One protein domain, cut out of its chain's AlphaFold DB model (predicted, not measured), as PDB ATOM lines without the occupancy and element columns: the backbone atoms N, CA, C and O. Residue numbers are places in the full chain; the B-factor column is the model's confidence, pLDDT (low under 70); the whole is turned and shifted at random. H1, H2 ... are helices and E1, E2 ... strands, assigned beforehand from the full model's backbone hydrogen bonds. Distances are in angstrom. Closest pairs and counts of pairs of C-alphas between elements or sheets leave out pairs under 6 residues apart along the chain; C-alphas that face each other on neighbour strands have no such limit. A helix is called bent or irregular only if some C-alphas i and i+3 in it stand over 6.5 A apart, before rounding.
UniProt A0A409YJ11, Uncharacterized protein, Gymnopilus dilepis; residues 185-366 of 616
ATOM      1  N   ARG A 185     -73.900  23.087   2.036       53.97
ATOM      2  CA  ARG A 185     -75.266  23.364   2.515       53.97
ATOM      3  C   ARG A 185     -75.314  23.500   4.036       53.97
ATOM      4  O   ARG A 185     -75.887  24.468   4.539       53.97
ATOM      5  N   PHE A 186     -74.706  22.573   4.775       54.00
ATOM      6  CA  PHE A 186     -74.631  22.637   6.236       54.00
ATOM      7  C   PHE A 186     -73.857  23.871   6.700       54.00
ATOM      8  O   PHE A 186     -74.318  24.572   7.600       54.00
ATOM      9  N   ARG A 187     -72.730  24.196   6.057       58.16
ATOM     10  CA  ARG A 187     -71.956  25.414   6.342       58.16
ATOM     11  C   ARG A 187     -72.755  26.680   6.060       58.16
ATOM     12  O   ARG A 187     -72.702  27.608   6.864       58.16
ATOM     13  N   ALA A 188     -73.515  26.722   4.970       56.47
ATOM     14  CA  ALA A 188     -74.351  27.863   4.619       56.47
ATOM     15  C   ALA A 188     -75.520  28.041   5.593       56.47
ATOM     16  O   ALA A 188     -75.755  29.158   6.051       56.47
ATOM     17  N   LEU A 189     -76.209  26.959   5.969       55.72
ATOM     18  CA  LEU A 189     -77.260  26.991   6.991       55.72
ATOM     19  C   LEU A 189     -76.698  27.409   8.354       55.72
ATOM     20  O   LEU A 189     -77.288  28.262   9.008       55.72
ATOM     21  N   SER A 190     -75.532  26.883   8.737       56.53
ATOM     22  CA  SER A 190     -74.851  27.242   9.988       56.53
ATOM     23  C   SER A 190     -74.442  28.713   9.995       56.53
ATOM     24  O   SER A 190     -74.739  29.433  10.940       56.53
ATOM     25  N   SER A 191     -73.847  29.203   8.905       55.84
ATOM     26  CA  SER A 191     -73.450  30.613   8.771       55.84
ATOM     27  C   SER A 191     -74.664  31.547   8.743       55.84
ATOM     28  O   SER A 191     -74.649  32.608   9.360       55.84
ATOM     29  N   SER A 192     -75.754  31.137   8.090       51.94
ATOM     30  CA  SER A 192     -77.004  31.908   8.022       51.94
ATOM     31  C   SER A 192     -77.759  31.911   9.359       51.94
ATOM     32  O   SER A 192     -78.413  32.891   9.717       51.94
ATOM     33  N   ALA A 193     -77.633  30.845  10.152       58.91
ATOM     34  CA  ALA A 193     -78.134  30.785  11.521       58.91
ATOM     35  C   ALA A 193     -77.388  31.744  12.463       58.91
ATOM     36  O   ALA A 193     -77.950  32.184  13.466       58.91
ATOM     37  N   LEU A 194     -76.153  32.140  12.147       61.88
ATOM     38  CA  LEU A 194     -75.420  33.112  12.962       61.88
ATOM     39  C   LEU A 194     -75.956  34.544  12.808       61.88
ATOM     40  O   LEU A 194     -75.895  35.296  13.775       61.88
ATOM     41  N   VAL A 195     -76.546  34.898  11.661       59.78
ATOM     42  CA  VAL A 195     -76.935  36.288  11.346       59.78
ATOM     43  C   VAL A 195     -78.389  36.649  11.673       59.78
ATOM     44  O   VAL A 195     -78.717  37.829  11.751       59.78
ATOM     45  N   SER A 196     -79.279  35.672  11.884       77.31
ATOM     46  CA  SER A 196     -80.684  35.931  12.237       77.31
ATOM     47  C   SER A 196     -81.217  34.918  13.244       77.31
ATOM     48  O   SER A 196     -81.213  33.714  12.989       77.31
ATOM     49  N   ARG A 197     -81.754  35.405  14.372       75.12
ATOM     50  CA  ARG A 197     -82.371  34.563  15.415       75.12
ATOM     51  C   ARG A 197     -83.581  33.788  14.887       75.12
ATOM     52  O   ARG A 197     -83.737  32.608  15.190       75.12
ATOM     53  N   ALA A 198     -84.407  34.426  14.057       72.81
ATOM     54  CA  ALA A 198     -85.567  33.784  13.444       72.81
ATOM     55  C   ALA A 198     -85.152  32.693  12.444       72.81
ATOM     56  O   ALA A 198     -85.749  31.615  12.415       72.81
ATOM     57  N   PHE A 199     -84.102  32.947  11.652       73.69
ATOM     58  CA  PHE A 199     -83.551  31.934  10.755       73.69
ATOM     59  C   PHE A 199     -82.922  30.782  11.541       73.69
ATOM     60  O   PHE A 199     -83.221  29.632  11.239       73.69
ATOM     61  N   ARG A 200     -82.137  31.070  12.588       78.62
ATOM     62  CA  ARG A 200     -81.562  30.064  13.497       78.62
ATOM     63  C   ARG A 200     -82.630  29.140  14.054       78.62
ATOM     64  O   ARG A 200     -82.495  27.931  13.940       78.62
ATOM     65  N   HIS A 201     -83.718  29.696  14.578       82.00
ATOM     66  CA  HIS A 201     -84.826  28.912  15.117       82.00
ATOM     67  C   HIS A 201     -85.463  28.007  14.050       82.00
ATOM     68  O   HIS A 201     -85.712  26.829  14.298       82.00
ATOM     69  N   LYS A 202     -85.724  28.525  12.840       80.50
ATOM     70  CA  LYS A 202     -86.268  27.715  11.734       80.50
ATOM     71  C   LYS A 202     -85.285  26.636  11.276       80.50
ATOM     72  O   LYS A 202     -85.701  25.506  11.038       80.50
ATOM     73  N   ALA A 203     -84.002  26.973  11.185       79.88
ATOM     74  CA  ALA A 203     -82.941  26.049  10.822       79.88
ATOM     75  C   ALA A 203     -82.788  24.948  11.874       79.88
ATOM     76  O   ALA A 203     -82.750  23.786  11.503       79.88
ATOM     77  N   HIS A 204     -82.784  25.275  13.169       84.50
ATOM     78  CA  HIS A 204     -82.702  24.281  14.240       84.50
ATOM     79  C   HIS A 204     -83.923  23.361  14.247       84.50
ATOM     80  O   HIS A 204     -83.759  22.146  14.266       84.50
ATOM     81  N   LYS A 205     -85.136  23.914  14.125       84.62
ATOM     82  CA  LYS A 205     -86.365  23.117  13.991       84.62
ATOM     83  C   LYS A 205     -86.318  22.158  12.801       84.62
ATOM     84  O   LYS A 205     -86.802  21.037  12.906       84.62
ATOM     85  N   TYR A 206     -85.748  22.586  11.677       82.31
ATOM     86  CA  TYR A 206     -85.610  21.745  10.490       82.31
ATOM     87  C   TYR A 206     -84.499  20.692  10.634       82.31
ATOM     88  O   TYR A 206     -84.716  19.528  10.324       82.31
ATOM     89  N   LEU A 207     -83.318  21.092  11.107       83.00
ATOM     90  CA  LEU A 207     -82.119  20.249  11.168       83.00
ATOM     91  C   LEU A 207     -82.143  19.253  12.328       83.00
ATOM     92  O   LEU A 207     -81.633  18.147  12.187       83.00
ATOM     93  N   PHE A 208     -82.713  19.651  13.463       88.06
ATOM     94  CA  PHE A 208     -82.720  18.873  14.701       88.06
ATOM     95  C   PHE A 208     -84.120  18.416  15.102       88.06
ATOM     96  O   PHE A 208     -84.260  17.732  16.106       88.06
ATOM     97  N   GLY A 209     -85.155  18.741  14.316       88.75
ATOM     98  CA  GLY A 209     -86.532  18.320  14.582       88.75
ATOM     99  C   GLY A 209     -86.689  16.809  14.736       88.75
ATOM    100  O   GLY A 209     -87.492  16.360  15.553       88.75
ATOM    101  N   GLN A 210     -85.902  16.046  13.977       91.81
ATOM    102  CA  GLN A 210     -85.789  14.598  14.079       91.81
ATOM    103  C   GLN A 210     -84.309  14.237  14.131       91.81
ATOM    104  O   GLN A 210     -83.569  14.490  13.179       91.81
ATOM    105  N   ILE A 211     -83.868  13.646  15.236       91.69
ATOM    106  CA  ILE A 211     -82.501  13.158  15.388       91.69
ATOM    107  C   ILE A 211     -82.556  11.640  15.373       91.69
ATOM    108  O   ILE A 211     -83.072  11.021  16.298       91.69
ATOM    109  N   ARG A 212     -81.996  11.042  14.321       92.25
ATOM    110  CA  ARG A 212     -81.884   9.590  14.183       92.25
ATOM    111  C   ARG A 212     -80.421   9.185  14.182       92.25
ATOM    112  O   ARG A 212     -79.656   9.510  13.272       92.25
ATOM    113  N   LEU A 213     -80.034   8.480  15.232       89.38
ATOM    114  CA  LEU A 213     -78.727   7.875  15.409       89.38
ATOM    115  C   LEU A 213     -78.888   6.366  15.255       89.38
ATOM    116  O   LEU A 213     -78.916   5.624  16.229       89.38
ATOM    117  N   SER A 214     -79.037   5.926  14.010       83.69
ATOM    118  CA  SER A 214     -79.031   4.514  13.641       83.69
ATOM    119  C   SER A 214     -77.651   4.101  13.141       83.69
ATOM    120  O   SER A 214     -77.034   4.822  12.354       83.69
ATOM    121  N   GLY A 215     -77.170   2.939  13.582       63.12
ATOM    122  CA  GLY A 215     -76.013   2.279  12.981       63.12
ATOM    123  C   GLY A 215     -76.443   1.294  11.902       63.12
ATOM    124  O   GLY A 215     -77.162   0.345  12.204       63.12
ATOM    125  N   GLY A 216     -75.972   1.479  10.666       63.62
ATOM    126  CA  GLY A 216     -75.848   0.347   9.740       63.62
ATOM    127  C   GLY A 216     -74.738  -0.603  10.212       63.62
ATOM    128  O   GLY A 216     -74.359  -0.595  11.383       63.62
ATOM    129  N   HIS A 217     -74.097  -1.323   9.291       62.16
ATOM    130  CA  HIS A 217     -72.800  -1.984   9.547       62.16
ATOM    131  C   HIS A 217     -71.648  -0.997   9.854       62.16
ATOM    132  O   HIS A 217     -70.477  -1.366   9.835       62.16
ATOM    133  N   ASP A 218     -71.962   0.273  10.120       62.22
ATOM    134  CA  ASP A 218     -70.995   1.313  10.417       62.22
ATOM    135  C   ASP A 218     -70.211   1.029  11.700       62.22
ATOM    136  O   ASP A 218     -70.764   0.634  12.736       62.22
ATOM    137  N   ASP A 219     -68.921   1.362  11.604       77.06
ATOM    138  CA  ASP A 219     -67.939   1.389  12.681       77.06
ATOM    139  C   ASP A 219     -68.544   1.995  13.965       77.06
ATOM    140  O   ASP A 219     -68.875   3.190  14.006       77.06
ATOM    141  N   PRO A 220     -68.711   1.187  15.020       79.81
ATOM    142  CA  PRO A 220     -69.218   1.634  16.307       79.81
ATOM    143  C   PRO A 220     -68.505   2.862  16.895       79.81
ATOM    144  O   PRO A 220     -69.151   3.694  17.535       79.81
ATOM    145  N   VAL A 221     -67.211   3.052  16.607       83.44
ATOM    146  CA  VAL A 221     -66.447   4.234  17.039       83.44
ATOM    147  C   VAL A 221     -67.048   5.515  16.459       83.44
ATOM    148  O   VAL A 221     -67.174   6.530  17.151       83.44
ATOM    149  N   LYS A 222     -67.501   5.482  15.198       85.25
ATOM    150  CA  LYS A 222     -68.180   6.625  14.569       85.25
ATOM    151  C   LYS A 222     -69.482   6.966  15.286       85.25
ATOM    152  O   LYS A 222     -69.827   8.144  15.367       85.25
ATOM    153  N   ARG A 223     -70.206   5.974  15.812       83.06
ATOM    154  CA  ARG A 223     -71.469   6.193  16.538       83.06
ATOM    155  C   ARG A 223     -71.237   6.871  17.876       83.06
ATOM    156  O   ARG A 223     -71.839   7.915  18.122       83.06
ATOM    157  N   THR A 224     -70.314   6.347  18.673       87.19
ATOM    158  CA  THR A 224     -69.893   6.971  19.933       87.19
ATOM    159  C   THR A 224     -69.423   8.405  19.690       87.19
ATOM    160  O   THR A 224     -69.902   9.341  20.328       87.19
ATOM    161  N   ARG A 225     -68.612   8.634  18.646       89.31
ATOM    162  CA  ARG A 225     -68.215   9.987  18.237       89.31
ATOM    163  C   ARG A 225     -69.407  10.880  17.872       89.31
ATOM    164  O   ARG A 225     -69.415  12.041  18.260       89.31
ATOM    165  N   ARG A 226     -70.411  10.380  17.142       90.25
ATOM    166  CA  ARG A 226     -71.625  11.153  16.804       90.25
ATOM    167  C   ARG A 226     -72.437  11.521  18.046       90.25
ATOM    168  O   ARG A 226     -72.920  12.649  18.106       90.25
ATOM    169  N   LEU A 227     -72.554  10.619  19.020       91.94
ATOM    170  CA  LEU A 227     -73.191  10.900  20.312       91.94
ATOM    171  C   LEU A 227     -72.442  12.000  21.071       91.94
ATOM    172  O   LEU A 227     -73.058  12.977  21.489       91.94
ATOM    173  N   HIS A 228     -71.115  11.908  21.162       93.31
ATOM    174  CA  HIS A 228     -70.300  12.961  21.768       93.31
ATOM    175  C   HIS A 228     -70.438  14.302  21.055       93.31
ATOM    176  O   HIS A 228     -70.622  15.322  21.712       93.31
ATOM    177  N   THR A 229     -70.395  14.316  19.721       93.19
ATOM    178  CA  THR A 229     -70.598  15.541  18.940       93.19
ATOM    179  C   THR A 229     -71.981  16.129  19.204       93.19
ATOM    180  O   THR A 229     -72.101  17.336  19.381       93.19
ATOM    181  N   LEU A 230     -73.029  15.301  19.268       92.31
ATOM    182  CA  LEU A 230     -74.375  15.776  19.587       92.31
ATOM    183  C   LEU A 230     -74.429  16.393  20.988       92.31
ATOM    184  O   LEU A 230     -74.950  17.496  21.140       92.31
ATOM    185  N   ARG A 231     -73.845  15.730  21.991       93.44
ATOM    186  CA  ARG A 231     -73.714  16.282  23.345       93.44
ATOM    187  C   ARG A 231     -72.985  17.622  23.329       93.44
ATOM    188  O   ARG A 231     -73.512  18.588  23.861       93.44
ATOM    189  N   GLN A 232     -71.835  17.711  22.663       93.38
ATOM    190  CA  GLN A 232     -71.068  18.953  22.539       93.38
ATOM    191  C   GLN A 232     -71.876  20.072  21.874       93.38
ATOM    192  O   GLN A 232     -71.818  21.208  22.329       93.38
ATOM    193  N   LEU A 233     -72.654  19.767  20.831       90.12
ATOM    194  CA  LEU A 233     -73.526  20.744  20.172       90.12
ATOM    195  C   LEU A 233     -74.632  21.245  21.106       90.12
ATOM    196  O   LEU A 233     -74.895  22.444  21.151       90.12
ATOM    197  N   ILE A 234     -75.262  20.344  21.864       89.19
ATOM    198  CA  ILE A 234     -76.280  20.707  22.855       89.19
ATOM    199  C   ILE A 234     -75.650  21.516  24.004       89.19
ATOM    200  O   ILE A 234     -76.263  22.456  24.503       89.19
ATOM    201  N   ASP A 235     -74.437  21.167  24.432       88.75
ATOM    202  CA  ASP A 235     -73.713  21.835  25.517       88.75
ATOM    203  C   ASP A 235     -73.189  23.219  25.122       88.75
ATOM    204  O   ASP A 235     -73.193  24.126  25.952       88.75
ATOM    205  N   ALA A 236     -72.790  23.397  23.862       86.12
ATOM    206  CA  ALA A 236     -72.309  24.668  23.330       86.12
ATOM    207  C   ALA A 236     -73.420  25.717  23.156       86.12
ATOM    208  O   ALA A 236     -73.114  26.898  22.992       86.12
ATOM    209  N   ASP A 237     -74.691  25.308  23.174       80.62
ATOM    210  CA  ASP A 237     -75.834  26.212  23.109       80.62
ATOM    211  C   ASP A 237     -76.282  26.593  24.538       80.62
ATOM    212  O   ASP A 237     -76.929  25.784  25.223       80.62
ATOM    213  N   PRO A 238     -75.943  27.805  25.029       72.88
ATOM    214  CA  PRO A 238     -76.242  28.220  26.401       72.88
ATOM    215  C   PRO A 238     -77.749  28.291  26.671       72.88
ATOM    216  O   PRO A 238     -78.175  28.105  27.810       72.88
ATOM    217  N   ASP A 239     -78.558  28.468  25.621       76.38
ATOM    218  CA  ASP A 239     -80.015  28.509  25.697       76.38
ATOM    219  C   ASP A 239     -80.653  27.149  25.358       76.38
ATOM    220  O   ASP A 239     -81.858  27.088  25.099       76.38
ATOM    221  N   SER A 240     -79.878  26.054  25.331       68.12
ATOM    222  CA  SER A 240     -80.318  24.696  24.946       68.12
ATOM    223  C   SER A 240     -81.656  24.272  25.552       68.12
ATOM    224  O   SER A 240     -82.468  23.671  24.849       68.12
ATOM    225  N   ALA A 241     -81.920  24.645  26.804       65.94
ATOM    226  CA  ALA A 241     -83.154  24.308  27.513       65.94
ATOM    227  C   ALA A 241     -84.391  25.133  27.094       65.94
ATOM    228  O   ALA A 241     -85.514  24.733  27.370       65.94
ATOM    229  N   THR A 242     -84.240  26.296  26.461       69.75
ATOM    230  CA  THR A 242     -85.383  27.182  26.156       69.75
ATOM    231  C   THR A 242     -85.525  27.500  24.681       69.75
ATOM    232  O   THR A 242     -86.642  27.527  24.175       69.75
ATOM    233  N   THR A 243     -84.416  27.761  23.991       76.12
ATOM    234  CA  THR A 243     -84.423  28.124  22.564       76.12
ATOM    235  C   THR A 243     -83.329  27.453  21.746       76.12
ATOM    236  O   THR A 243     -83.286  27.629  20.523       76.12
ATOM    237  N   GLY A 244     -82.440  26.709  22.394       82.38
ATOM    238  CA  GLY A 244     -81.327  26.056  21.737       82.38
ATOM    239  C   GLY A 244     -81.676  24.685  21.174       82.38
ATOM    240  O   GLY A 244     -82.836  24.280  21.187       82.38
ATOM    241  N   ILE A 245     -80.678  23.981  20.636       87.19
ATOM    242  CA  ILE A 245     -80.863  22.756  19.830       87.19
ATOM    243  C   ILE A 245     -81.833  21.749  20.468       87.19
ATOM    244  O   ILE A 245     -82.755  21.300  19.789       87.19
ATOM    245  N   ALA A 246     -81.671  21.446  21.761       88.25
ATOM    246  CA  ALA A 246     -82.492  20.462  22.469       88.25
ATOM    247  C   ALA A 246     -83.997  20.786  22.427       88.25
ATOM    248  O   ALA A 246     -84.797  19.903  22.140       88.25
ATOM    249  N   SER A 247     -84.375  22.060  22.591       87.44
ATOM    250  CA  SER A 247     -85.779  22.507  22.566       87.44
ATOM    251  C   SER A 247     -86.511  22.290  21.229       87.44
ATOM    252  O   SER A 247     -87.743  22.383  21.180       87.44
ATOM    253  N   HIS A 248     -85.767  22.013  20.150       87.62
ATOM    254  CA  HIS A 248     -86.303  21.776  18.805       87.62
ATOM    255  C   HIS A 248     -86.464  20.295  18.461       87.62
ATOM    256  O   HIS A 248     -87.098  19.996  17.450       87.62
ATOM    257  N   VAL A 249     -85.897  19.382  19.257       90.12
ATOM    258  CA  VAL A 249     -85.882  17.941  18.967       90.12
ATOM    259  C   VAL A 249     -87.226  17.327  19.312       90.12
ATOM    260  O   VAL A 249     -87.512  17.132  20.481       90.12
ATOM    261  N   ASN A 250     -88.048  16.991  18.316       90.25
ATOM    262  CA  ASN A 250     -89.379  16.411  18.547       90.25
ATOM    263  C   ASN A 250     -89.388  14.884  18.566       90.25
ATOM    264  O   ASN A 250     -90.242  14.291  19.223       90.25
ATOM    265  N   ASP A 251     -88.444  14.274  17.857       91.94
ATOM    266  CA  ASP A 251     -88.285  12.832  17.716       91.94
ATOM    267  C   ASP A 251     -86.801  12.493  17.864       91.94
ATOM    268  O   ASP A 251     -85.970  12.949  17.070       91.94
ATOM    269  N   PHE A 252     -86.462  11.738  18.907       93.44
ATOM    270  CA  PHE A 252     -85.110  11.249  19.143       93.44
ATOM    271  C   PHE A 252     -85.096   9.727  19.038       93.44
ATOM    272  O   PHE A 252     -85.737   9.031  19.825       93.44
ATOM    273  N   GLN A 253     -84.338   9.213  18.071       93.62
ATOM    274  CA  GLN A 253     -84.183   7.785  17.833       93.62
ATOM    275  C   GLN A 253     -82.719   7.390  17.977       93.62
ATOM    276  O   GLN A 253     -81.853   7.903  17.265       93.62
ATOM    277  N   LEU A 254     -82.449   6.444  18.868       91.75
ATOM    278  CA  LEU A 254     -81.148   5.832  19.069       91.75
ATOM    279  C   LEU A 254     -81.283   4.332  18.805       91.75
ATOM    280  O   LEU A 254     -81.868   3.599  19.599       91.75
ATOM    281  N   ASN A 255     -80.749   3.893  17.667       89.38
ATOM    282  CA  ASN A 255     -80.727   2.490  17.278       89.38
ATOM    283  C   ASN A 255     -79.285   1.978  17.286       89.38
ATOM    284  O   ASN A 255     -78.430   2.385  16.488       89.38
ATOM    285  N   ILE A 256     -79.037   1.085  18.230       83.25
ATOM    286  CA  ILE A 256     -77.755   0.483  18.526       83.25
ATOM    287  C   ILE A 256     -77.823  -0.972  18.089       83.25
ATOM    288  O   ILE A 256     -78.359  -1.833  18.776       83.25
ATOM    289  N   THR A 257     -77.243  -1.231  16.928       77.00
ATOM    290  CA  THR A 257     -77.027  -2.570  16.374       77.00
ATOM    291  C   THR A 257     -75.584  -3.006  16.682       77.00
ATOM    292  O   THR A 257     -74.675  -2.181  16.547       77.00
ATOM    293  N   PHE A 258     -75.348  -4.276  17.029       67.00
ATOM    294  CA  PHE A 258     -74.029  -4.918  17.264       67.00
ATOM    295  C   PHE A 258     -73.421  -4.807  18.675       67.00
ATOM    296  O   PHE A 258     -73.813  -3.982  19.492       67.00
ATOM    297  N   GLY A 259     -72.459  -5.710  18.931       63.22
ATOM    298  CA  GLY A 259     -71.925  -6.090  20.239       63.22
ATOM    299  C   GLY A 259     -71.586  -4.943  21.194       63.22
ATOM    300  O   GLY A 259     -70.980  -3.933  20.823       63.22
ATOM    301  N   PHE A 260     -71.929  -5.198  22.454       61.00
ATOM    302  CA  PHE A 260     -71.775  -4.350  23.633       61.00
ATOM    303  C   PHE A 260     -70.462  -3.553  23.770       61.00
ATOM    304  O   PHE A 260     -70.559  -2.382  24.140       61.00
ATOM    305  N   PRO A 261     -69.262  -4.081  23.426       70.88
ATOM    306  CA  PRO A 261     -67.999  -3.413  23.757       70.88
ATOM    307  C   PRO A 261     -67.858  -1.989  23.219       70.88
ATOM    308  O   PRO A 261     -67.064  -1.210  23.734       70.88
ATOM    309  N   ASN A 262     -68.602  -1.635  22.172       73.19
ATOM    310  CA  ASN A 262     -68.319  -0.412  21.441       73.19
ATOM    311  C   ASN A 262     -69.229   0.782  21.760       73.19
ATOM    312  O   ASN A 262     -68.815   1.927  21.576       73.19
ATOM    313  N   ILE A 263     -70.468   0.532  22.193       75.56
ATOM    314  CA  ILE A 263     -71.380   1.600  22.639       75.56
ATOM    315  C   ILE A 263     -71.290   1.810  24.148       75.56
ATOM    316  O   ILE A 263     -71.609   2.893  24.631       75.56
ATOM    317  N   LEU A 264     -70.851   0.778  24.877       81.19
ATOM    318  CA  LEU A 264     -70.739   0.809  26.323       81.19
ATOM    319  C   LEU A 264     -69.982   2.043  26.828       81.19
ATOM    320  O   LEU A 264     -70.533   2.703  27.705       81.19
ATOM    321  N   PRO A 265     -68.856   2.471  26.216       84.38
ATOM    322  CA  PRO A 265     -68.187   3.695  26.639       84.38
ATOM    323  C   PRO A 265     -69.110   4.921  26.629       84.38
ATOM    324  O   PRO A 265     -69.142   5.647  27.610       84.38
ATOM    325  N   ALA A 266     -69.932   5.102  25.586       82.31
ATOM    326  CA  ALA A 266     -70.853   6.242  25.466       82.31
ATOM    327  C   ALA A 266     -72.026   6.197  26.466       82.31
ATOM    328  O   ALA A 266     -72.636   7.227  26.777       82.31
ATOM    329  N   MET A 267     -72.398   4.989  26.899       84.38
ATOM    330  CA  MET A 267     -73.421   4.766  27.920       84.38
ATOM    331  C   MET A 267     -72.836   4.984  29.324       84.38
ATOM    332  O   MET A 267     -73.474   5.639  30.143       84.38
ATOM    333  N   GLU A 268     -71.621   4.493  29.581       86.88
ATOM    334  CA  GLU A 268     -70.905   4.587  30.864       86.88
ATOM    335  C   GLU A 268     -70.329   5.979  31.140       86.88
ATOM    336  O   GLU A 268     -70.332   6.434  32.279       86.88
ATOM    337  N   ASP A 269     -69.875   6.706  30.117       91.31
ATOM    338  CA  ASP A 269     -69.329   8.061  30.278       91.31
ATOM    339  C   ASP A 269     -70.407   9.145  30.505       91.31
ATOM    340  O   ASP A 269     -70.124  10.353  30.549       91.31
ATOM    341  N   GLY A 270     -71.669   8.719  30.620       93.62
ATOM    342  CA  GLY A 270     -72.823   9.570  30.861       93.62
ATOM    343  C   GLY A 270     -73.212  10.451  29.673       93.62
ATOM    344  O   GLY A 270     -74.018  11.367  29.843       93.62
ATOM    345  N   THR A 271     -72.678  10.229  28.466       94.25
ATOM    346  CA  THR A 271     -73.021  11.032  27.283       94.25
ATOM    347  C   THR A 271     -74.484  10.884  26.910       94.25
ATOM    348  O   THR A 271     -75.164  11.896  26.730       94.25
ATOM    349  N   VAL A 272     -74.995   9.654  26.844       93.25
ATOM    350  CA  VAL A 272     -76.420   9.425  26.557       93.25
ATOM    351  C   VAL A 272     -77.291   9.989  27.681       93.25
ATOM    352  O   VAL A 272     -78.252  10.705  27.405       93.25
ATOM    353  N   THR A 273     -76.903   9.776  28.940       94.44
ATOM    354  CA  THR A 273     -77.561  10.344  30.127       94.44
ATOM    355  C   THR A 273     -77.659  11.871  30.057       94.44
ATOM    356  O   THR A 273     -78.723  12.443  30.292       94.44
ATOM    357  N   ALA A 274     -76.574  12.554  29.684       93.06
ATOM    358  CA  ALA A 274     -76.545  14.007  29.533       93.06
ATOM    359  C   ALA A 274     -77.459  14.489  28.396       93.06
ATOM    360  O   ALA A 274     -78.177  15.475  28.574       93.06
ATOM    361  N   ILE A 275     -77.470  13.784  27.258       92.44
ATOM    362  CA  ILE A 275     -78.367  14.086  26.134       92.44
ATOM    363  C   ILE A 275     -79.825  13.955  26.583       92.44
ATOM    364  O   ILE A 275     -80.573  14.922  26.455       92.44
ATOM    365  N   LEU A 276     -80.224  12.817  27.164       91.44
ATOM    366  CA  LEU A 276     -81.598  12.595  27.634       91.44
ATOM    367  C   LEU A 276     -82.013  13.648  28.668       91.44
ATOM    368  O   LEU A 276     -83.048  14.295  28.518       91.44
ATOM    369  N   ASN A 277     -81.162  13.918  29.658       90.38
ATOM    370  CA  ASN A 277     -81.445  14.940  30.661       90.38
ATOM    371  C   ASN A 277     -81.642  16.330  30.055       90.38
ATOM    372  O   ASN A 277     -82.439  17.094  30.583       90.38
ATOM    373  N   LYS A 278     -80.933  16.688  28.980       89.25
ATOM    374  CA  LYS A 278     -81.070  18.005  28.341       89.25
ATOM    375  C   LYS A 278     -82.242  18.102  27.385       89.25
ATOM    376  O   LYS A 278     -82.899  19.139  27.375       89.25
ATOM    377  N   LEU A 279     -82.513  17.049  26.621       87.62
ATOM    378  CA  LEU A 279     -83.682  16.998  25.751       87.62
ATOM    379  C   LEU A 279     -84.961  17.173  26.588       87.62
ATOM    380  O   LEU A 279     -85.808  17.986  26.248       87.62
ATOM    381  N   PHE A 280     -85.059  16.529  27.755       82.19
ATOM    382  CA  PHE A 280     -86.317  16.457  28.506       82.19
ATOM    383  C   PHE A 280     -86.389  17.357  29.767       82.19
ATOM    384  O   PHE A 280     -87.355  17.258  30.521       82.19
ATOM    385  N   LYS A 281     -85.425  18.264  30.025       77.44
ATOM    386  CA  LYS A 281     -85.352  19.019  31.306       77.44
ATOM    387  C   LYS A 281     -86.344  20.171  31.488       77.44
ATOM    388  O   LYS A 281     -86.602  20.524  32.635       77.44
ATOM    389  N   LYS A 282     -86.804  20.818  30.409       61.31
ATOM    390  CA  LYS A 282     -87.761  21.955  30.340       61.31
ATOM    391  C   LYS A 282     -87.770  22.446  28.882       61.31
ATOM    392  O   LYS A 282     -86.717  22.446  28.273       61.31
ATOM    393  N   GLY A 283     -88.914  22.868  28.329       56.47
ATOM    394  CA  GLY A 283     -88.986  23.409  26.950       56.47
ATOM    395  C   GLY A 283     -89.685  22.514  25.909       56.47
ATOM    396  O   GLY A 283     -89.996  21.357  26.173       56.47
ATOM    397  N   SER A 284     -90.062  23.118  24.778       59.53
ATOM    398  CA  SER A 284     -91.101  22.726  23.801       59.53
ATOM    399  C   SER A 284     -91.010  21.353  23.111       59.53
ATOM    400  O   SER A 284     -91.831  21.110  22.232       59.53
ATOM    401  N   SER A 285     -90.061  20.479  23.456       55.56
ATOM    402  CA  SER A 285     -89.921  19.123  22.894       55.56
ATOM    403  C   SER A 285     -88.769  18.363  23.571       55.56
ATOM    404  O   SER A 285     -87.897  19.071  24.085       55.56
ATOM    405  N   PRO A 286     -88.715  17.003  23.606       58.75
ATOM    406  CA  PRO A 286     -89.320  16.029  22.676       58.75
ATOM    407  C   PRO A 286     -90.696  15.468  23.019       58.75
ATOM    408  O   PRO A 286     -91.073  15.353  24.183       58.75
ATOM    409  N   CYS A 287     -91.383  15.008  21.970       77.00
ATOM    410  CA  CYS A 287     -92.629  14.247  22.056       77.00
ATOM    411  C   CYS A 287     -92.423  12.740  21.814       77.00
ATOM    412  O   CYS A 287     -93.339  11.954  22.045       77.00
ATOM    413  N   SER A 288     -91.263  12.302  21.311       89.62
ATOM    414  CA  SER A 288     -91.041  10.898  20.935       89.62
ATOM    415  C   SER A 288     -89.613  10.432  21.215       89.62
ATOM    416  O   SER A 288     -88.649  11.093  20.821       89.62
ATOM    417  N   LEU A 289     -89.494   9.288  21.894       92.69
ATOM    418  CA  LEU A 289     -88.238   8.593  22.172       92.69
ATOM    419  C   LEU A 289     -88.287   7.177  21.597       92.69
ATOM    420  O   LEU A 289     -89.189   6.411  21.929       92.69
ATOM    421  N   HIS A 290     -87.284   6.814  20.800       93.88
ATOM    422  CA  HIS A 290     -87.095   5.457  20.300       93.88
ATOM    423  C   HIS A 290     -85.716   4.935  20.697       93.88
ATOM    424  O   HIS A 290     -84.701   5.478  20.260       93.88
ATOM    425  N   LEU A 291     -85.681   3.877  21.504       91.81
ATOM    426  CA  LEU A 291     -84.461   3.185  21.904       91.81
ATOM    427  C   LEU A 291     -84.519   1.730  21.438       91.81
ATOM    428  O   LEU A 291     -85.381   0.967  21.868       91.81
ATOM    429  N   THR A 292     -83.574   1.340  20.588       89.75
ATOM    430  CA  THR A 292     -83.483  -0.021  20.045       89.75
ATOM    431  C   THR A 292     -82.071  -0.552  20.257       89.75
ATOM    432  O   THR A 292     -81.116   0.070  19.793       89.75
ATOM    433  N   PHE A 293     -81.930  -1.686  20.946       86.31
ATOM    434  CA  PHE A 293     -80.635  -2.285  21.295       86.31
ATOM    435  C   PHE A 293     -80.528  -3.702  20.723       86.31
ATOM    436  O   PHE A 293     -80.686  -4.694  21.422       86.31
ATOM    437  N   ARG A 294     -80.273  -3.815  19.418       82.12
ATOM    438  CA  ARG A 294     -80.219  -5.113  18.735       82.12
ATOM    439  C   ARG A 294     -78.851  -5.770  18.894       82.12
ATOM    440  O   ARG A 294     -77.849  -5.298  18.347       82.12
ATOM    441  N   MET A 295     -78.831  -6.906  19.586       75.88
ATOM    442  CA  MET A 295     -77.675  -7.805  19.613       75.88
ATOM    443  C   MET A 295     -77.633  -8.689  18.357       75.88
ATOM    444  O   MET A 295     -78.632  -8.847  17.655       75.88
ATOM    445  N   HIS A 296     -76.450  -9.222  18.037       73.06
ATOM    446  CA  HIS A 296     -76.305 -10.188  16.946       73.06
ATOM    447  C   HIS A 296     -77.164 -11.428  17.256       73.06
ATOM    448  O   HIS A 296     -77.135 -11.850  18.406       73.06
ATOM    449  N   PRO A 297     -77.877 -12.037  16.290       66.12
ATOM    450  CA  PRO A 297     -78.808 -13.148  16.546       66.12
ATOM    451  C   PRO A 297     -78.208 -14.351  17.289       66.12
ATOM    452  O   PRO A 297     -78.928 -15.099  17.939       66.12
ATOM    453  N   GLU A 298     -76.895 -14.547  17.176       69.12
ATOM    454  CA  GLU A 298     -76.163 -15.626  17.852       69.12
ATOM    455  C   GLU A 298     -75.971 -15.384  19.358       69.12
ATOM    456  O   GLU A 298     -75.650 -16.306  20.102       69.12
ATOM    457  N   TRP A 299     -76.085 -14.134  19.809       64.44
ATOM    458  CA  TRP A 299     -75.872 -13.712  21.190       64.44
ATOM    459  C   TRP A 299     -77.253 -13.329  21.724       64.44
ATOM    460  O   TRP A 299     -78.052 -12.794  20.961       64.44
ATOM    461  N   SER A 300     -77.562 -13.641  22.990       62.84
ATOM    462  CA  SER A 300     -78.894 -13.397  23.578       62.84
ATOM    463  C   SER A 300     -79.499 -12.083  23.055       62.84
ATOM    464  O   SER A 300     -78.859 -11.040  23.197       62.84
ATOM    465  N   PRO A 301     -80.686 -12.098  22.420       70.62
ATOM    466  CA  PRO A 301     -81.177 -10.958  21.643       70.62
ATOM    467  C   PRO A 301     -81.608  -9.762  22.507       70.62
ATOM    468  O   PRO A 301     -82.171  -8.801  21.984       70.62
ATOM    469  N   ILE A 302     -81.403  -9.835  23.824       82.62
ATOM    470  CA  ILE A 302     -82.028  -8.981  24.825       82.62
ATOM    471  C   ILE A 302     -80.959  -8.444  25.771       82.62
ATOM    472  O   ILE A 302     -80.188  -9.200  26.362       82.62
ATOM    473  N   TYR A 303     -80.944  -7.123  25.919       84.62
ATOM    474  CA  TYR A 303     -79.981  -6.394  26.723       84.62
ATOM    475  C   TYR A 303     -80.440  -6.246  28.180       84.62
ATOM    476  O   TYR A 303     -81.521  -5.717  28.423       84.62
ATOM    477  N   ASP A 304     -79.625  -6.649  29.157       88.44
ATOM    478  CA  ASP A 304     -79.989  -6.529  30.575       88.44
ATOM    479  C   ASP A 304     -79.988  -5.066  31.054       88.44
ATOM    480  O   ASP A 304     -78.956  -4.399  31.132       88.44
ATOM    481  N   TRP A 305     -81.162  -4.576  31.442       91.50
ATOM    482  CA  TRP A 305     -81.385  -3.264  32.038       91.50
ATOM    483  C   TRP A 305     -80.531  -3.039  33.288       91.50
ATOM    484  O   TRP A 305     -80.110  -1.914  33.571       91.50
ATOM    485  N   SER A 306     -80.251  -4.102  34.046       91.38
ATOM    486  CA  SER A 306     -79.439  -4.029  35.258       91.38
ATOM    487  C   SER A 306     -77.977  -3.642  34.967       91.38
ATOM    488  O   SER A 306     -77.336  -3.009  35.810       91.38
ATOM    489  N   ALA A 307     -77.499  -3.919  33.749       89.06
ATOM    490  CA  ALA A 307     -76.155  -3.591  33.282       89.06
ATOM    491  C   ALA A 307     -76.006  -2.138  32.788       89.06
ATOM    492  O   ALA A 307     -74.904  -1.721  32.439       89.06
ATOM    493  N   LEU A 308     -77.089  -1.356  32.716       89.81
ATOM    494  CA  LEU A 308     -77.018   0.070  32.380       89.81
ATOM    495  C   LEU A 308     -76.470   0.892  33.550       89.81
ATOM    496  O   LEU A 308     -76.764   0.602  34.713       89.81
ATOM    497  N   ASP A 309     -75.763   1.976  33.216       92.06
ATOM    498  CA  ASP A 309     -75.341   2.990  34.182       92.06
ATOM    499  C   ASP A 309     -76.525   3.463  35.046       92.06
ATOM    500  O   ASP A 309     -77.645   3.674  34.564       92.06
ATOM    501  N   ALA A 310     -76.278   3.641  36.345       94.44
ATOM    502  CA  ALA A 310     -77.305   4.075  37.285       94.44
ATOM    503  C   ALA A 310     -77.858   5.458  36.912       94.44
ATOM    504  O   ALA A 310     -79.073   5.655  36.967       94.44
ATOM    505  N   GLY A 311     -76.992   6.369  36.454       94.19
ATOM    506  CA  GLY A 311     -77.390   7.689  35.977       94.19
ATOM    507  C   GLY A 311     -78.261   7.617  34.725       94.19
ATOM    508  O   GLY A 311     -79.247   8.347  34.625       94.19
ATOM    509  N   PHE A 312     -77.959   6.707  33.790       93.62
ATOM    510  CA  PHE A 312     -78.829   6.453  32.637       93.62
ATOM    511  C   PHE A 312     -80.222   5.994  33.075       93.62
ATOM    512  O   PHE A 312     -81.218   6.550  32.613       93.62
ATOM    513  N   ARG A 313     -80.303   5.005  33.976       94.50
ATOM    514  CA  ARG A 313     -81.591   4.481  34.460       94.50
ATOM    515  C   ARG A 313     -82.422   5.565  35.136       94.50
ATOM    516  O   ARG A 313     -83.596   5.698  34.816       94.50
ATOM    517  N   GLU A 314     -81.815   6.374  36.002       94.19
ATOM    518  CA  GLU A 314     -82.492   7.489  36.676       94.19
ATOM    519  C   GLU A 314     -82.988   8.552  35.682       94.19
ATOM    520  O   GLU A 314     -84.136   9.003  35.763       94.19
ATOM    521  N   ALA A 315     -82.153   8.926  34.706       92.94
ATOM    522  CA  ALA A 315     -82.527   9.881  33.665       92.94
ATOM    523  C   ALA A 315     -83.666   9.346  32.788       92.94
ATOM    524  O   ALA A 315     -84.592  10.088  32.456       92.94
ATOM    525  N   PHE A 316     -83.627   8.061  32.439       94.00
ATOM    526  CA  PHE A 316     -84.676   7.414  31.665       94.00
ATOM    527  C   PHE A 316     -85.990   7.325  32.453       94.00
ATOM    528  O   PHE A 316     -87.043   7.681  31.933       94.00
ATOM    529  N   THR A 317     -85.945   6.928  33.728       93.50
ATOM    530  CA  THR A 317     -87.125   6.940  34.601       93.50
ATOM    531  C   THR A 317     -87.707   8.350  34.692       93.50
ATOM    532  O   THR A 317     -88.899   8.533  34.469       93.50
ATOM    533  N   SER A 318     -86.879   9.370  34.928       92.12
ATOM    534  CA  SER A 318     -87.323  10.774  34.961       92.12
ATOM    535  C   SER A 318     -87.969  11.217  33.643       92.12
ATOM    536  O   SER A 318     -88.932  11.982  33.634       92.12
ATOM    537  N   LEU A 319     -87.458  10.714  32.519       91.94
ATOM    538  CA  LEU A 319     -87.986  10.960  31.184       91.94
ATOM    539  C   LEU A 319     -89.361  10.314  30.975       91.94
ATOM    540  O   LEU A 319     -90.234  10.958  30.401       91.94
ATOM    541  N   CYS A 320     -89.587   9.089  31.456       92.25
ATOM    542  CA  CYS A 320     -90.891   8.425  31.358       92.25
ATOM    543  C   CYS A 320     -91.982   9.145  32.162       92.25
ATOM    544  O   CYS A 320     -93.136   9.164  31.736       92.25
ATOM    545  N   HIS A 321     -91.612   9.800  33.263       91.38
ATOM    546  CA  HIS A 321     -92.500  10.651  34.062       91.38
ATOM    547  C   HIS A 321     -92.705  12.049  33.460       91.38
ATOM    548  O   HIS A 321     -93.463  12.861  33.993       91.38
ATOM    549  N   ASN A 322     -92.024  12.380  32.358       89.88
ATOM    550  CA  ASN A 322     -92.202  13.672  31.719       89.88
ATOM    551  C   ASN A 322     -93.560  13.708  30.997       89.88
ATOM    552  O   ASN A 322     -93.756  12.952  30.042       89.88
ATOM    553  N   PRO A 323     -94.471  14.636  31.349       89.75
ATOM    554  CA  PRO A 323     -95.807  14.692  30.760       89.75
ATOM    555  C   PRO A 323     -95.816  15.019  29.256       89.75
ATOM    556  O   PRO A 323     -96.862  14.972  28.617       89.75
ATOM    557  N   ARG A 324     -94.671  15.407  28.680       87.31
ATOM    558  CA  ARG A 324     -94.528  15.722  27.251       87.31
ATOM    559  C   ARG A 324     -94.148  14.522  26.399       87.31
ATOM    560  O   ARG A 324     -94.324  14.581  25.183       87.31
ATOM    561  N   LEU A 325     -93.625  13.459  27.006       92.25
ATOM    562  CA  LEU A 325     -93.287  12.250  26.274       92.25
ATOM    563  C   LEU A 325     -94.587  11.559  25.858       92.25
ATOM    564  O   LEU A 325     -95.228  10.900  26.664       92.25
ATOM    565  N   SER A 326     -94.987  11.716  24.598       93.19
ATOM    566  CA  SER A 326     -96.222  11.118  24.086       93.19
ATOM    567  C   SER A 326     -95.987   9.798  23.364       93.19
ATOM    568  O   SER A 326     -96.928   9.013  23.236       93.19
ATOM    569  N   LYS A 327     -94.759   9.533  22.896       95.19
ATOM    570  CA  LYS A 327     -94.375   8.263  22.271       95.19
ATOM    571  C   LYS A 327     -93.121   7.676  22.897       95.19
ATOM    572  O   LYS A 327     -92.097   8.355  22.978       95.19
ATOM    573  N   LEU A 328     -93.196   6.402  23.251       96.00
ATOM    574  CA  LEU A 328     -92.078   5.623  23.750       96.00
ATOM    575  C   LEU A 328     -91.961   4.327  22.956       96.00
ATOM    576  O   LEU A 328     -92.890   3.526  22.940       96.00
ATOM    577  N   HIS A 329     -90.805   4.115  22.342       95.81
ATOM    578  CA  HIS A 329     -90.430   2.838  21.759       95.81
ATOM    579  C   HIS A 329     -89.218   2.268  22.493       95.81
ATOM    580  O   HIS A 329     -88.170   2.918  22.544       95.81
ATOM    581  N   LEU A 330     -89.362   1.061  23.036       95.00
ATOM    582  CA  LEU A 330     -88.286   0.277  23.633       95.00
ATOM    583  C   LEU A 330     -88.192  -1.063  22.919       95.00
ATOM    584  O   LEU A 330     -89.184  -1.785  22.817       95.00
ATOM    585  N   SER A 331     -86.993  -1.401  22.456       92.81
ATOM    586  CA  SER A 331     -86.752  -2.661  21.767       92.81
ATOM    587  C   SER A 331     -85.488  -3.363  22.262       92.81
ATOM    588  O   SER A 331     -84.445  -2.718  22.417       92.81
ATOM    589  N   CYS A 332     -85.596  -4.679  22.484       91.12
ATOM    590  CA  CYS A 332     -84.517  -5.590  22.887       91.12
ATOM    591  C   CYS A 332     -83.906  -5.311  24.276       91.12
ATOM    592  O   CYS A 332     -82.689  -5.367  24.446       91.12
ATOM    593  N   PHE A 333     -84.734  -5.052  25.290       90.88
ATOM    594  CA  PHE A 333     -84.290  -4.908  26.685       90.88
ATOM    595  C   PHE A 333     -84.878  -5.992  27.579       90.88
ATOM    596  O   PHE A 333     -86.010  -6.415  27.379       90.88
ATOM    597  N   GLY A 334     -84.139  -6.420  28.593       90.25
ATOM    598  CA  GLY A 334     -84.564  -7.401  29.576       90.25
ATOM    599  C   GLY A 334     -84.325  -6.914  30.991       90.25
ATOM    600  O   GLY A 334     -83.475  -6.066  31.219       90.25
ATOM    601  N   GLY A 335     -85.111  -7.403  31.944       90.25
ATOM    602  CA  GLY A 335     -85.050  -6.931  33.325       90.25
ATOM    603  C   GLY A 335     -85.527  -5.486  33.518       90.25
ATOM    604  O   GLY A 335     -85.202  -4.876  34.537       90.25
ATOM    605  N   VAL A 336     -86.298  -4.919  32.582       91.62
ATOM    606  CA  VAL A 336     -86.808  -3.542  32.707       91.62
ATOM    607  C   VAL A 336     -87.827  -3.469  33.850       91.62
ATOM    608  O   VAL A 336     -88.774  -4.251  33.835       91.62
ATOM    609  N   PRO A 337     -87.677  -2.573  34.841       90.81
ATOM    610  CA  PRO A 337     -88.619  -2.482  35.951       90.81
ATOM    611  C   PRO A 337     -90.047  -2.263  35.455       90.81
ATOM    612  O   PRO A 337     -90.285  -1.345  34.670       90.81
ATOM    613  N   ALA A 338     -91.006  -3.058  35.935       84.12
ATOM    614  CA  ALA A 338     -92.415  -2.867  35.578       84.12
ATOM    615  C   ALA A 338     -92.906  -1.446  35.919       84.12
ATOM    616  O   ALA A 338     -93.641  -0.840  35.150       84.12
ATOM    617  N   SER A 339     -92.392  -0.855  37.005       86.38
ATOM    618  CA  SER A 339     -92.717   0.505  37.454       86.38
ATOM    619  C   SER A 339     -92.160   1.633  36.576       86.38
ATOM    620  O   SER A 339     -92.363   2.803  36.888       86.38
ATOM    621  N   ILE A 340     -91.439   1.339  35.489       90.69
ATOM    622  CA  ILE A 340     -90.757   2.371  34.693       90.69
ATOM    623  C   ILE A 340     -91.712   3.388  34.059       90.69
ATOM    624  O   ILE A 340     -91.316   4.519  33.789       90.69
ATOM    625  N   LEU A 341     -92.964   2.989  33.838       91.19
ATOM    626  CA  LEU A 341     -94.002   3.851  33.287       91.19
ATOM    627  C   LEU A 341     -94.944   4.413  34.363       91.19
ATOM    628  O   LEU A 341     -95.953   5.025  34.019       91.19
ATOM    629  N   GLN A 342     -94.659   4.219  35.653       87.56
ATOM    630  CA  GLN A 342     -95.538   4.703  36.721       87.56
ATOM    631  C   GLN A 342     -95.752   6.207  36.589       87.56
ATOM    632  O   GLN A 342     -94.830   6.939  36.262       87.56
ATOM    633  N   HIS A 343     -97.001   6.659  36.713       87.81
ATOM    634  CA  HIS A 343     -97.397   8.058  36.499       87.81
ATOM    635  C   HIS A 343     -96.965   8.665  35.141       87.81
ATOM    636  O   HIS A 343     -96.848   9.885  35.000       87.81
ATOM    637  N   SER A 344     -96.704   7.835  34.127       90.88
ATOM    638  CA  SER A 344     -96.323   8.300  32.797       90.88
ATOM    639  C   SER A 344     -97.530   8.829  32.021       90.88
ATOM    640  O   SER A 344     -98.614   8.246  32.048       90.88
ATOM    641  N   ALA A 345     -97.322   9.906  31.261       90.88
ATOM    642  CA  ALA A 345     -98.315  10.447  30.330       90.88
ATOM    643  C   ALA A 345     -98.181   9.884  28.901       90.88
ATOM    644  O   ALA A 345     -98.775  10.429  27.968       90.88
ATOM    645  N   VAL A 346     -97.378   8.833  28.699       93.69
ATOM    646  CA  VAL A 346     -97.137   8.264  27.369       93.69
ATOM    647  C   VAL A 346     -98.426   7.687  26.794       93.69
ATOM    648  O   VAL A 346     -99.013   6.747  27.322       93.69
ATOM    649  N   GLU A 347     -98.842   8.230  25.652       94.44
ATOM    650  CA  GLU A 347    -100.049   7.787  24.955       94.44
ATOM    651  C   GLU A 347     -99.764   6.716  23.897       94.44
ATOM    652  O   GLU A 347    -100.668   5.975  23.522       94.44
ATOM    653  N   ASN A 348     -98.537   6.641  23.380       96.00
ATOM    654  CA  ASN A 348     -98.163   5.723  22.309       96.00
ATOM    655  C   ASN A 348     -96.968   4.886  22.757       96.00
ATOM    656  O   ASN A 348     -95.863   5.405  22.918       96.00
ATOM    657  N   ILE A 349     -97.195   3.598  22.955       95.81
ATOM    658  CA  ILE A 349     -96.210   2.664  23.487       95.81
ATOM    659  C   ILE A 349     -95.853   1.668  22.394       95.81
ATOM    660  O   ILE A 349     -96.740   1.141  21.736       95.81
ATOM    661  N   SER A 350     -94.568   1.394  22.204       96.00
ATOM    662  CA  SER A 350     -94.090   0.372  21.281       96.00
ATOM    663  C   SER A 350     -92.997  -0.452  21.943       96.00
ATOM    664  O   SER A 350     -91.936   0.062  22.287       96.00
ATOM    665  N   PHE A 351     -93.272  -1.728  22.164       94.88
ATOM    666  CA  PHE A 351     -92.450  -2.622  22.963       94.88
ATOM    667  C   PHE A 351     -92.176  -3.909  22.191       94.88
ATOM    668  O   PHE A 351     -93.045  -4.768  22.044       94.88
ATOM    669  N   GLU A 352     -90.944  -4.039  21.718       91.69
ATOM    670  CA  GLU A 352     -90.475  -5.153  20.896       91.69
ATOM    671  C   GLU A 352     -89.368  -5.906  21.649       91.69
ATOM    672  O   GLU A 352     -88.374  -5.325  22.064       91.69
ATOM    673  N   SER A 353     -89.500  -7.211  21.853       88.81
ATOM    674  CA  SER A 353     -88.516  -8.040  22.565       88.81
ATOM    675  C   SER A 353     -88.132  -7.472  23.939       88.81
ATOM    676  O   SER A 353     -86.954  -7.419  24.298       88.81
ATOM    677  N   LEU A 354     -89.140  -7.013  24.687       89.06
ATOM    678  CA  LEU A 354     -89.001  -6.461  26.031       89.06
ATOM    679  C   LEU A 354     -89.266  -7.554  27.081       89.06
ATOM    680  O   LEU A 354     -90.318  -8.187  27.057       89.06
ATOM    681  N   ILE A 355     -88.354  -7.754  28.033       86.75
ATOM    682  CA  ILE A 355     -88.581  -8.575  29.231       86.75
ATOM    683  C   ILE A 355     -88.606  -7.646  30.443       86.75
ATOM    684  O   ILE A 355     -87.622  -6.964  30.734       86.75
ATOM    685  N   LEU A 356     -89.721  -7.631  31.171       84.69
ATOM    686  CA  LEU A 356     -89.816  -6.883  32.420       84.69
ATOM    687  C   LEU A 356     -89.189  -7.658  33.585       84.69
ATOM    688  O   LEU A 356     -89.364  -8.871  33.692       84.69
ATOM    689  N   SER A 357     -88.515  -6.954  34.494       83.19
ATOM    690  CA  SER A 357     -88.256  -7.464  35.839       83.19
ATOM    691  C   SER A 357     -89.525  -7.281  36.665       83.19
ATOM    692  O   SER A 357     -89.935  -6.165  36.989       83.19
ATOM    693  N   HIS A 358     -90.178  -8.391  36.989       70.69
ATOM    694  CA  HIS A 358     -91.285  -8.400  37.933       70.69
ATOM    695  C   HIS A 358     -90.930  -9.355  39.072       70.69
ATOM    696  O   HIS A 358     -90.467 -10.460  38.796       70.69
ATOM    697  N   PRO A 359     -91.197  -9.003  40.339       61.34
ATOM    698  CA  PRO A 359     -90.900  -9.877  41.476       61.34
ATOM    699  C   PRO A 359     -91.643 -11.225  41.431       61.34
ATOM    700  O   PRO A 359     -91.236 -12.170  42.094       61.34
ATOM    701  N   LEU A 360     -92.718 -11.323  40.638       59.97
ATOM    702  CA  LEU A 360     -93.462 -12.573  40.406       59.97
ATOM    703  C   LEU A 360     -92.962 -13.391  39.200       59.97
ATOM    704  O   LEU A 360     -93.434 -14.508  39.001       59.97
ATOM    705  N   TYR A 361     -92.050 -12.849  38.388       62.62
ATOM    706  CA  TYR A 361     -91.511 -13.518  37.205       62.62
ATOM    707  C   TYR A 361     -90.036 -13.848  37.438       62.62
ATOM    708  O   TYR A 361     -89.156 -13.017  37.229       62.62
ATOM    709  N   ASP A 362     -89.773 -15.080  37.877       60.53
ATOM    710  CA  ASP A 362     -88.428 -15.649  37.847       60.53
ATOM    711  C   ASP A 362     -88.119 -16.079  36.397       60.53
ATOM    712  O   ASP A 362     -88.838 -16.927  35.859       60.53
ATOM    713  N   PRO A 363     -87.088 -15.520  35.738       55.38
ATOM    714  CA  PRO A 363     -86.724 -15.866  34.363       55.38
ATOM    715  C   PRO A 363     -86.358 -17.351  34.166       55.38
ATOM    716  O   PRO A 363     -86.316 -17.813  33.027       55.38
ATOM    717  N   GLY A 364     -86.119 -18.111  35.244       58.53
ATOM    718  CA  GLY A 364     -85.930 -19.567  35.196       58.53
ATOM    719  C   GLY A 364     -87.227 -20.387  35.150       58.53
ATOM    720  O   GLY A 364     -87.188 -21.583  34.851       58.53
ATOM    721  N   VAL A 365     -88.382 -19.776  35.424       53.09
ATOM    722  CA  VAL A 365     -89.682 -20.451  35.435       53.09
ATOM    723  C   VAL A 365     -90.369 -20.195  34.099       53.09
ATOM    724  O   VAL A 365     -90.812 -19.084  33.815       53.09
ATOM    725  N   VAL A 366     -90.462 -21.242  33.270       54.28
ATOM    726  CA  VAL A 366     -91.295 -21.271  32.055       54.28
ATOM    727  C   VAL A 366     -92.631 -20.615  32.388       54.28
ATOM    728  O   VAL A 366     -93.299 -21.082  33.313       54.28
TER     729      VAL A 366
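What this domain is: This is residues 185 to 366 of the 616 residues of an uncharacterized protein of Gymnopilus dilepis (UniProt A0A409YJ11). The chain winds in stacked turns: the five parallel strands E1 to E5, side by side in chain order, make one curled wall, and H3, H6, H7 and H8 make a row over one of its faces, while the other face is bare. The helical hairpin of H1 and H2 extends one end of the longest axis, and the tail of residues 358 to 366 the other. The 182 printed residues have eight named helices and five named strands, in the order H1 H2 E1 H3 H4 E2 H5 H6 E3 H7 E4 H8 E5; the class is mixed. The whole is compact, with a radius of gyration of the C-alphas of 17.3 A, and spans 63 by 38 by 24 A.

How they stand to each other: Begin at the sheet, where E1, residues 210 to 214, E2, 251 to 257, E3, 288 to 294, E4, 327 to 331, and E5, 348 to 352, are parallel neighbours in that order. Look within hydrogen-bond range for N 213 and O 253, N 254 and O 290, N 329 and O 289, and N 350 and O 328, each pair 2.8 A apart. H3, residues 220 to 236, is on the sheet in two layers, a helix on one face: it lies over E1, at a height over the sheet of 11.1 A. With its residues 227 to 234 alone H3 touches H6, residues 271 to 279, at a steep tilt of 40 degrees; the closest C-alphas, of Arg 231 and Ile 275, are 5.9 A apart. H7, residues 310 to 320, touches H6 at a shallow tilt of 26 degrees, the same way, with the C-alphas of Thr 273 and Phe 312 closest at 4.8 A. H8, residues 338 to 341, is irregular, with C-alphas 338 and 341 7.3 A apart; it touches H7, closest at the C-alphas of Thr 317 and Ile 340, 5.8 A. H5, residues 264 to 268, touches H3, closest at the C-alphas of Thr 224 and Ala 266, 5.7 A. H4, residues 245 to 248, touches H2, residues 197 to 208, closest at the C-alphas of Lys 205 and His 248, 5.0 A. H2 forms a helical hairpin with H1, residues 185 to 195, closest at the C-alphas of Ala 193 and Arg 200, 4.0 A. Four strand-helix-strand units, parallel neighbour strands with helices between, have right-handed crossovers: E1, H3 H4, E2; E2, H5 H6, E3; E3, H7, E4; and E4, H8, E5. Every O i to N i+4 pair is within hydrogen-bond range in H2, H3, H5, H6 and H7, and 6 of 7 in H1; H4 and H8 are too short for such a pair.

Where its parts are: Find C-alpha 185 at (-75.266, 23.364, 2.515), where H1 begins; H1 and H2 are each 15.7 A long. H3, from C-alpha 220 at (-69.218, 1.634, 16.307), runs 24.3 A, and H7 15.4 A. E2 measures 19.1 A and E3 19.5 A; E5 ends at C-alpha 352, (-90.475, -5.153, 20.896).

The domain as a whole: The C-alphas of Val 195 and Val 365 are the two farthest apart, 62.9 A. The printed part has no cut, and its one long link is E3 to H7, 15 residues. The mean pLDDT of the printed part is 81.9; look for values under 70 at, for instance, residues 185 to 195 and 359 to 366.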